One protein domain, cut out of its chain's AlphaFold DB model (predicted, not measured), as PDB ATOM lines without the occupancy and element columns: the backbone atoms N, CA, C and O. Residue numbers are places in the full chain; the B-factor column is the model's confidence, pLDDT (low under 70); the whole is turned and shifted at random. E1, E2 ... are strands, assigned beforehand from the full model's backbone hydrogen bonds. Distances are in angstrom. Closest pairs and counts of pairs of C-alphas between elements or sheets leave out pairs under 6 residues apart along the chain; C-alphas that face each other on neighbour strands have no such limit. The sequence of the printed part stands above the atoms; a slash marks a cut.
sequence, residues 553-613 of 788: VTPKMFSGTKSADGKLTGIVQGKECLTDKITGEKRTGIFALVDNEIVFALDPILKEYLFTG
ATOM      1  N   VAL A 553     367.642 372.862 276.949       55.91
ATOM      2  CA  VAL A 553     366.969 371.741 277.629       55.91
ATOM      3  C   VAL A 553     365.706 371.379 276.849       55.91
ATOM      4  O   VAL A 553     364.841 372.223 276.606       55.91
ATOM      5  N   THR A 554     365.601 370.112 276.441       53.59
ATOM      6  CA  THR A 554     364.491 369.602 275.624       53.59
ATOM      7  C   THR A 554     363.156 369.591 276.385       53.59
ATOM      8  O   THR A 554     363.137 369.284 277.582       53.59
ATOM      9  N   PRO A 555     362.016 369.835 275.710       63.44
ATOM     10  CA  PRO A 555     360.707 369.893 276.341       63.44
ATOM     11  C   PRO A 555     360.104 368.501 276.504       63.44
ATOM     12  O   PRO A 555     360.077 367.733 275.553       63.44
ATOM     13  N   LYS A 556     359.531 368.212 277.677       65.94
ATOM     14  CA  LYS A 556     358.636 367.062 277.911       65.94
ATOM     15  C   LYS A 556     359.216 365.719 277.442       65.94
ATOM     16  O   LYS A 556     358.843 365.184 276.403       65.94
ATOM     17  N   MET A 557     360.088 365.134 278.247       75.50
ATOM     18  CA  MET A 557     360.551 363.765 278.040       75.50
ATOM     19  C   MET A 557     359.551 362.782 278.656       75.50
ATOM     20  O   MET A 557     359.155 362.975 279.800       75.50
ATOM     21  N   PHE A 558     359.172 361.728 277.930       82.62
ATOM     22  CA  PHE A 558     358.563 360.522 278.504       82.62
ATOM     23  C   PHE A 558     359.463 359.324 278.196       82.62
ATOM     24  O   PHE A 558     359.762 359.068 277.031       82.62
ATOM     25  N   SER A 559     359.883 358.595 279.225       87.56
ATOM     26  CA  SER A 559     360.660 357.360 279.117       87.56
ATOM     27  C   SER A 559     359.887 356.231 279.790       87.56
ATOM     28  O   SER A 559     359.696 356.249 281.006       87.56
ATOM     29  N   GLY A 560     359.386 355.277 279.007       87.81
ATOM     30  CA  GLY A 560     358.507 354.232 279.519       87.81
ATOM     31  C   GLY A 560     357.792 353.435 278.439       87.81
ATOM     32  O   GLY A 560     358.077 353.559 277.248       87.81
ATOM     33  N   THR A 561     356.833 352.624 278.867       86.00
ATOM     34  CA  THR A 561     356.002 351.789 278.005       86.00
ATOM     35  C   THR A 561     354.574 352.314 277.934       86.00
ATOM     36  O   THR A 561     354.084 353.033 278.810       86.00
ATOM     37  N   LYS A 562     353.899 351.945 276.846       87.56
ATOM     38  CA  LYS A 562     352.469 352.160 276.654       87.56
ATOM     39  C   LYS A 562     351.804 350.804 276.465       87.56
ATOM     40  O   LYS A 562     352.191 350.051 275.572       87.56
ATOM     41  N   SER A 563     350.829 350.491 277.302       85.06
ATOM     42  CA  SER A 563     350.040 349.266 277.200       85.06
ATOM     43  C   SER A 563     349.078 349.311 276.003       85.06
ATOM     44  O   SER A 563     348.839 350.365 275.404       85.06
ATOM     45  N   ALA A 564     348.494 348.162 275.647       81.69
ATOM     46  CA  ALA A 564     347.559 348.046 274.523       81.69
ATOM     47  C   ALA A 564     346.272 348.879 274.704       81.69
ATOM     48  O   ALA A 564     345.720 349.376 273.725       81.69
ATOM     49  N   ASP A 565     345.824 349.086 275.947       82.56
ATOM     50  CA  ASP A 565     344.719 349.983 276.326       82.56
ATOM     51  C   ASP A 565     345.150 351.461 276.432       82.56
ATOM     52  O   ASP A 565     344.355 352.340 276.763       82.56
ATOM     53  N   GLY A 566     346.410 351.758 276.107       78.50
ATOM     54  CA  GLY A 566     346.946 353.105 275.992       78.50
ATOM     55  C   GLY A 566     347.366 353.751 277.307       78.50
ATOM     56  O   GLY A 566     347.563 354.969 277.328       78.50
ATOM     57  N   LYS A 567     347.517 352.974 278.382       85.88
ATOM     58  CA  LYS A 567     348.032 353.456 279.664       85.88
ATOM     59  C   LYS A 567     349.552 353.563 279.644       85.88
ATOM     60  O   LYS A 567     350.232 352.772 278.997       85.88
ATOM     61  N   LEU A 568     350.067 354.588 280.311       84.62
ATOM     62  CA  LEU A 568     351.484 354.917 280.347       84.62
ATOM     63  C   LEU A 568     352.103 354.459 281.666       84.62
ATOM     64  O   LEU A 568     351.588 354.786 282.735       84.62
ATOM     65  N   THR A 569     353.240 353.776 281.569       91.31
ATOM     66  CA  THR A 569     354.073 353.390 282.712       91.31
ATOM     67  C   THR A 569     355.502 353.832 282.438       91.31
ATOM     68  O   THR A 569     356.106 353.396 281.461       91.31
ATOM     69  N   GLY A 570     356.046 354.735 283.250       89.62
ATOM     70  CA  GLY A 570     357.341 355.361 282.984       89.62
ATOM     71  C   GLY A 570     357.529 356.708 283.667       89.62
ATOM     72  O   GLY A 570     356.731 357.103 284.509       89.62
ATOM     73  N   ILE A 571     358.580 357.427 283.288       91.62
ATOM     74  CA  ILE A 571     358.922 358.745 283.832       91.62
ATOM     75  C   ILE A 571     358.570 359.817 282.807       91.62
ATOM     76  O   ILE A 571     359.007 359.738 281.661       91.62
ATOM     77  N   VAL A 572     357.822 360.834 283.229       88.62
ATOM     78  CA  VAL A 572     357.557 362.050 282.457       88.62
ATOM     79  C   VAL A 572     358.202 363.261 283.135       88.62
ATOM     80  O   VAL A 572     358.071 363.447 284.340       88.62
ATOM     81  N   GLN A 573     358.908 364.097 282.376       87.88
ATOM     82  CA  GLN A 573     359.590 365.284 282.891       87.88
ATOM     83  C   GLN A 573     359.442 366.474 281.947       87.88
ATOM     84  O   GLN A 573     359.763 366.375 280.765       87.88
ATOM     85  N   GLY A 574     359.047 367.633 282.477       80.19
ATOM     86  CA  GLY A 574     359.089 368.913 281.764       80.19
ATOM     87  C   GLY A 574     357.957 369.878 282.122       80.19
ATOM     88  O   GLY A 574     357.088 369.580 282.942       80.19
ATOM     89  N   LYS A 575     357.956 371.052 281.479       75.31
ATOM     90  CA  LYS A 575     356.882 372.057 281.574       75.31
ATOM     91  C   LYS A 575     355.612 371.545 280.915       75.31
ATOM     92  O   LYS A 575     355.699 371.135 279.770       75.31
ATOM     93  N   GLU A 576     354.458 371.615 281.582       80.19
ATOM     94  CA  GLU A 576     353.145 371.155 281.083       80.19
ATOM     95  C   GLU A 576     353.147 369.698 280.560       80.19
ATOM     96  O   GLU A 576     352.485 369.376 279.570       80.19
ATOM     97  N   CYS A 577     353.979 368.831 281.139       76.75
ATOM     98  CA  CYS A 577     354.280 367.497 280.618       76.75
ATOM     99  C   CYS A 577     353.188 366.447 280.869       76.75
ATOM    100  O   CYS A 577     353.152 365.440 280.166       76.75
ATOM    101  N   LEU A 578     352.276 366.701 281.806       81.94
ATOM    102  CA  LEU A 578     351.147 365.833 282.121       81.94
ATOM    103  C   LEU A 578     349.854 366.650 282.107       81.94
ATOM    104  O   LEU A 578     349.848 367.782 282.583       81.94
ATOM    105  N   THR A 579     348.770 366.081 281.587       82.00
ATOM    106  CA  THR A 579     347.426 366.655 281.711       82.00
ATOM    107  C   THR A 579     346.619 365.761 282.636       82.00
ATOM    108  O   THR A 579     346.476 364.567 282.362       82.00
ATOM    109  N   ASP A 580     346.101 366.329 283.716       71.31
ATOM    110  CA  ASP A 580     345.180 365.635 284.604       71.31
ATOM    111  C   ASP A 580     343.907 365.265 283.825       71.31
ATOM    112  O   ASP A 580     343.279 366.112 283.187       71.31
ATOM    113  N   LYS A 581     343.537 363.980 283.819       67.69
ATOM    114  CA  LYS A 581     342.387 363.491 283.039       67.69
ATOM    115  C   LYS A 581     341.036 363.901 283.631       67.69
ATOM    116  O   LYS A 581     340.033 363.807 282.928       67.69
ATOM    117  N   ILE A 582     341.005 364.311 284.896       66.50
ATOM    118  CA  ILE A 582     339.801 364.683 285.640       66.50
ATOM    119  C   ILE A 582     339.608 366.198 285.577       66.50
ATOM    120  O   ILE A 582     338.523 366.660 285.230       66.50
ATOM    121  N   THR A 583     340.648 366.974 285.886       72.19
ATOM    122  CA  THR A 583     340.567 368.444 285.946       72.19
ATOM    123  C   THR A 583     340.939 369.122 284.628       72.19
ATOM    124  O   THR A 583     340.567 370.272 284.402       72.19
ATOM    125  N   GLY A 584     341.652 368.429 283.734       76.75
ATOM    126  CA  GLY A 584     342.181 368.996 282.490       76.75
ATOM    127  C   GLY A 584     343.393 369.912 282.694       76.75
ATOM    128  O   GLY A 584     343.893 370.489 281.725       76.75
ATOM    129  N   GLU A 585     343.878 370.058 283.929       80.44
ATOM    130  CA  GLU A 585     345.000 370.933 284.252       80.44
ATOM    131  C   GLU A 585     346.331 370.355 283.773       80.44
ATOM    132  O   GLU A 585     346.582 369.149 283.822       80.44
ATOM    133  N   LYS A 586     347.215 371.240 283.312       83.50
ATOM    134  CA  LYS A 586     348.550 370.871 282.843       83.50
ATOM    135  C   LYS A 586     349.566 371.004 283.975       83.50
ATOM    136  O   LYS A 586     349.699 372.075 284.562       83.50
ATOM    137  N   ARG A 587     350.347 369.955 284.219       83.12
ATOM    138  CA  ARG A 587     351.337 369.876 285.303       83.12
ATOM    139  C   ARG A 587     352.767 370.008 284.793       83.12
ATOM    140  O   ARG A 587     353.103 369.521 283.714       83.12
ATOM    141  N   THR A 588     353.618 370.662 285.579       86.00
ATOM    142  CA  THR A 588     355.045 370.872 285.290       86.00
ATOM    143  C   THR A 588     355.873 370.222 286.383       86.00
ATOM    144  O   THR A 588     355.605 370.480 287.548       86.00
ATOM    145  N   GLY A 589     356.877 369.415 286.035       85.69
ATOM    146  CA  GLY A 589     357.674 368.707 287.041       85.69
ATOM    147  C   GLY A 589     358.320 367.425 286.529       85.69
ATOM    148  O   GLY A 589     358.484 367.258 285.319       85.69
ATOM    149  N   ILE A 590     358.679 366.540 287.462       90.25
ATOM    150  CA  ILE A 590     359.101 365.153 287.214       90.25
ATOM    151  C   ILE A 590     358.058 364.237 287.846       90.25
ATOM    152  O   ILE A 590     357.782 364.358 289.038       90.25
ATOM    153  N   PHE A 591     357.500 363.312 287.072       90.38
ATOM    154  CA  PHE A 591     356.478 362.381 287.536       90.38
ATOM    155  C   PHE A 591     356.819 360.956 287.105       90.38
ATOM    156  O   PHE A 591     357.228 360.742 285.965       90.38
ATOM    157  N   ALA A 592     356.620 359.979 287.987       91.25
ATOM    158  CA  ALA A 592     356.589 358.570 287.600       91.25
ATOM    159  C   ALA A 592     355.138 358.091 287.554       91.25
ATOM    160  O   ALA A 592     354.353 358.367 288.464       91.25
ATOM    161  N   LEU A 593     354.805 357.374 286.488       90.56
ATOM    162  CA  LEU A 593     353.487 356.830 286.209       90.56
ATOM    163  C   LEU A 593     353.536 355.305 286.229       90.56
ATOM    164  O   LEU A 593     354.466 354.707 285.684       90.56
ATOM    165  N   VAL A 594     352.498 354.692 286.784       90.25
ATOM    166  CA  VAL A 594     352.186 353.271 286.622       90.25
ATOM    167  C   VAL A 594     350.735 353.187 286.174       90.25
ATOM    168  O   VAL A 594     349.840 353.610 286.894       90.25
ATOM    169  N   ASP A 595     350.487 352.698 284.960       89.12
ATOM    170  CA  ASP A 595     349.144 352.576 284.380       89.12
ATOM    171  C   ASP A 595     348.347 353.904 284.328       89.12
ATOM    172  O   ASP A 595     347.118 353.920 284.415       89.12
ATOM    173  N   ASN A 596     349.041 355.017 284.066       86.62
ATOM    174  CA  ASN A 596     348.607 356.426 284.175       86.62
ATOM    175  C   ASN A 596     348.431 356.980 285.597       86.62
ATOM    176  O   ASN A 596     348.168 358.177 285.716       86.62
ATOM    177  N   GLU A 597     348.572 356.176 286.645       88.31
ATOM    178  CA  GLU A 597     348.501 356.662 288.023       88.31
ATOM    179  C   GLU A 597     349.846 357.253 288.443       88.31
ATOM    180  O   GLU A 597     350.903 356.667 288.194       88.31
ATOM    181  N   ILE A 598     349.817 358.424 289.076       88.56
ATOM    182  CA  ILE A 598     351.026 359.098 289.554       88.56
ATOM    183  C   ILE A 598     351.498 358.403 290.830       88.56
ATOM    184  O   ILE A 598     350.822 358.447 291.856       88.56
ATOM    185  N   VAL A 599     352.685 357.797 290.771       88.81
ATOM    186  CA  VAL A 599     353.315 357.143 291.929       88.81
ATOM    187  C   VAL A 599     354.497 357.919 292.500       88.81
ATOM    188  O   VAL A 599     354.934 357.693 293.623       88.81
ATOM    189  N   PHE A 600     355.005 358.887 291.745       90.50
ATOM    190  CA  PHE A 600     356.010 359.832 292.209       90.50
ATOM    191  C   PHE A 600     355.758 361.184 291.558       90.50
ATOM    192  O   PHE A 600     355.498 361.231 290.354       90.50
ATOM    193  N   ALA A 601     355.852 362.268 292.322       89.69
ATOM    194  CA  ALA A 601     355.707 363.624 291.811       89.69
ATOM    195  C   ALA A 601     356.710 364.574 292.467       89.69
ATOM    196  O   ALA A 601     356.829 364.622 293.690       89.69
ATOM    197  N   LEU A 602     357.378 365.371 291.639       89.31
ATOM    198  CA  LEU A 602     358.079 366.591 292.014       89.31
ATOM    199  C   LEU A 602     357.435 367.740 291.234       89.31
ATOM    200  O   LEU A 602     357.863 368.049 290.119       89.31
ATOM    201  N   ASP A 603     356.382 368.333 291.801       84.69
ATOM    202  CA  ASP A 603     355.597 369.397 291.172       84.69
ATOM    203  C   ASP A 603     355.882 370.755 291.840       84.69
ATOM    204  O   ASP A 603     355.285 371.086 292.872       84.69
ATOM    205  N   PRO A 604     356.793 371.576 291.286       76.44
ATOM    206  CA  PRO A 604     357.124 372.880 291.858       76.44
ATOM    207  C   PRO A 604     355.980 373.903 291.781       76.44
ATOM    208  O   PRO A 604     356.020 374.894 292.512       76.44
ATOM    209  N   ILE A 605     354.982 373.704 290.913       78.94
ATOM    210  CA  ILE A 605     353.881 374.661 290.730       78.94
ATOM    211  C   ILE A 605     352.831 374.460 291.817       78.94
ATOM    212  O   ILE A 605     352.437 375.423 292.477       78.94
ATOM    213  N   LEU A 606     352.432 373.211 292.048       79.62
ATOM    214  CA  LEU A 606     351.484 372.861 293.107       79.62
ATOM    215  C   LEU A 606     352.153 372.723 294.484       79.62
ATOM    216  O   LEU A 606     351.456 372.659 295.494       79.62
ATOM    217  N   LYS A 607     353.496 372.719 294.534       82.56
ATOM    218  CA  LYS A 607     354.307 372.406 295.728       82.56
ATOM    219  C   LYS A 607     353.968 371.029 296.303       82.56
ATOM    220  O   LYS A 607     353.988 370.827 297.516       82.56
ATOM    221  N   GLU A 608     353.655 370.095 295.412       78.62
ATOM    222  CA  GLU A 608     353.290 368.726 295.745       78.62
ATOM    223  C   GLU A 608     354.494 367.811 295.498       78.62
ATOM    224  O   GLU A 608     355.005 367.711 294.379       78.62
ATOM    225  N   TYR A 609     354.955 367.154 296.563       85.69
ATOM    226  CA  TYR A 609     356.051 366.191 296.527       85.69
ATOM    227  C   TYR A 609     355.515 364.857 297.030       85.69
ATOM    228  O   TYR A 609     355.264 364.691 298.224       85.69
ATOM    229  N   LEU A 610     355.280 363.930 296.105       85.56
ATOM    230  CA  LEU A 610     354.583 362.676 296.366       85.56
ATOM    231  C   LEU A 610     355.503 361.495 296.079       85.56
ATOM    232  O   LEU A 610     356.176 361.459 295.052       85.56
ATOM    233  N   PHE A 611     355.465 360.499 296.954       86.94
ATOM    234  CA  PHE A 611     355.968 359.160 296.686       86.94
ATOM    235  C   PHE A 611     354.934 358.163 297.205       86.94
ATOM    236  O   PHE A 611     354.603 358.181 298.391       86.94
ATOM    237  N   THR A 612     354.421 357.299 296.336       86.25
ATOM    238  CA  THR A 612     353.560 356.175 296.703       86.25
ATOM    239  C   THR A 612     354.274 354.876 296.341       86.25
ATOM    240  O   THR A 612     354.758 354.686 295.227       86.25
ATOM    241  N   GLY A 613     354.415 353.989 297.327       86.25
ATOM    242  CA  GLY A 613     355.180 352.754 297.188       86.25
ATOM    243  C   GLY A 613     356.021 352.460 298.426       86.25
ATOM    244  O   GLY A 613     355.710 352.921 299.522       86.25
TER     245      GLY A 613
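Overview. This is residues 553 to 613 of the 788 residues of a protein of Bacteroides sp. 3_1_23 (UniProt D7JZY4). One twisted sheet of five antiparallel strands makes the body, a single layer in which the chain zigzags from E1 at one edge to E5 at the other. The hairpin of E2 and E3 bends sharply, E2 at residue 575 and E3 at residue 589, and its far end, with the turn of residues 580 to 585, folds away from the rest of the sheet towards one face. The printed part has 61 residues, no named helix and five named strands, in the order E1, E2, E3, E4, E5 both along the chain and across the sheet; the class is all strand. The whole is compact, with a radius of gyration of the C-alphas of 11.1 A, and rounded, with spans of 32 by 27 by 23 A.

Arrangement. The strands form a meander, each the antiparallel neighbour of the one before. E1, residues 557 to 562, is an edge strand and forms a hairpin with E2, residues 568 to 579, at 148 degrees between directions; the C-alphas of Gly 560 and Gly 570 face each other at 3.8 A, and N 559 and O 571 are within hydrogen-bond range at 2.8 A. E2 bends by 140 degrees at residue 575. E3, residues 586 to 594, forms a hairpin with E2 at 174 degrees and bends by 103 degrees at residue 589. N 572 and O 591, 2.8 A, are within hydrogen-bond range before the bend in E2, and N 587 and O 578, 2.8 A, beyond it. E4, residues 597 to 603, forms a hairpin with E3 at 140 degrees, with N 592 and O 600 at 2.9 A. E5, residues 608 to 611, is the other edge strand and forms a hairpin with E4 at 135 degrees, with N 601 and O 610 at 2.9 A. E1 is apart from E4 and E5, and E2 is apart from E5.

Along the chain. E1 begins at C-alpha 557, (360.551, 363.765, 278.040), and is 14.2 A long from first to last C-alpha. E2 has 12 residues, the most of the strands, but measures 12.5 A. E3 is 18.4 A long and ends at C-alpha 594, (352.186, 353.271, 286.622). E4 measures 14.9 A. E5 measures 10.0 A and ends at C-alpha 611, (355.968, 359.160, 296.686).

Size, cuts and confidence. The two C-alphas farthest apart, those of Ala 564 and Lys 607, are 33.0 A apart. The printed part has no cut. The links E1 to E2, E3 to E4 and E4 to E5 are tight, the link E2 to E3 is short, and no link is long. The mean pLDDT of the printed part is 82.3; residues 553 to 556 and 581 to 582 are under 70.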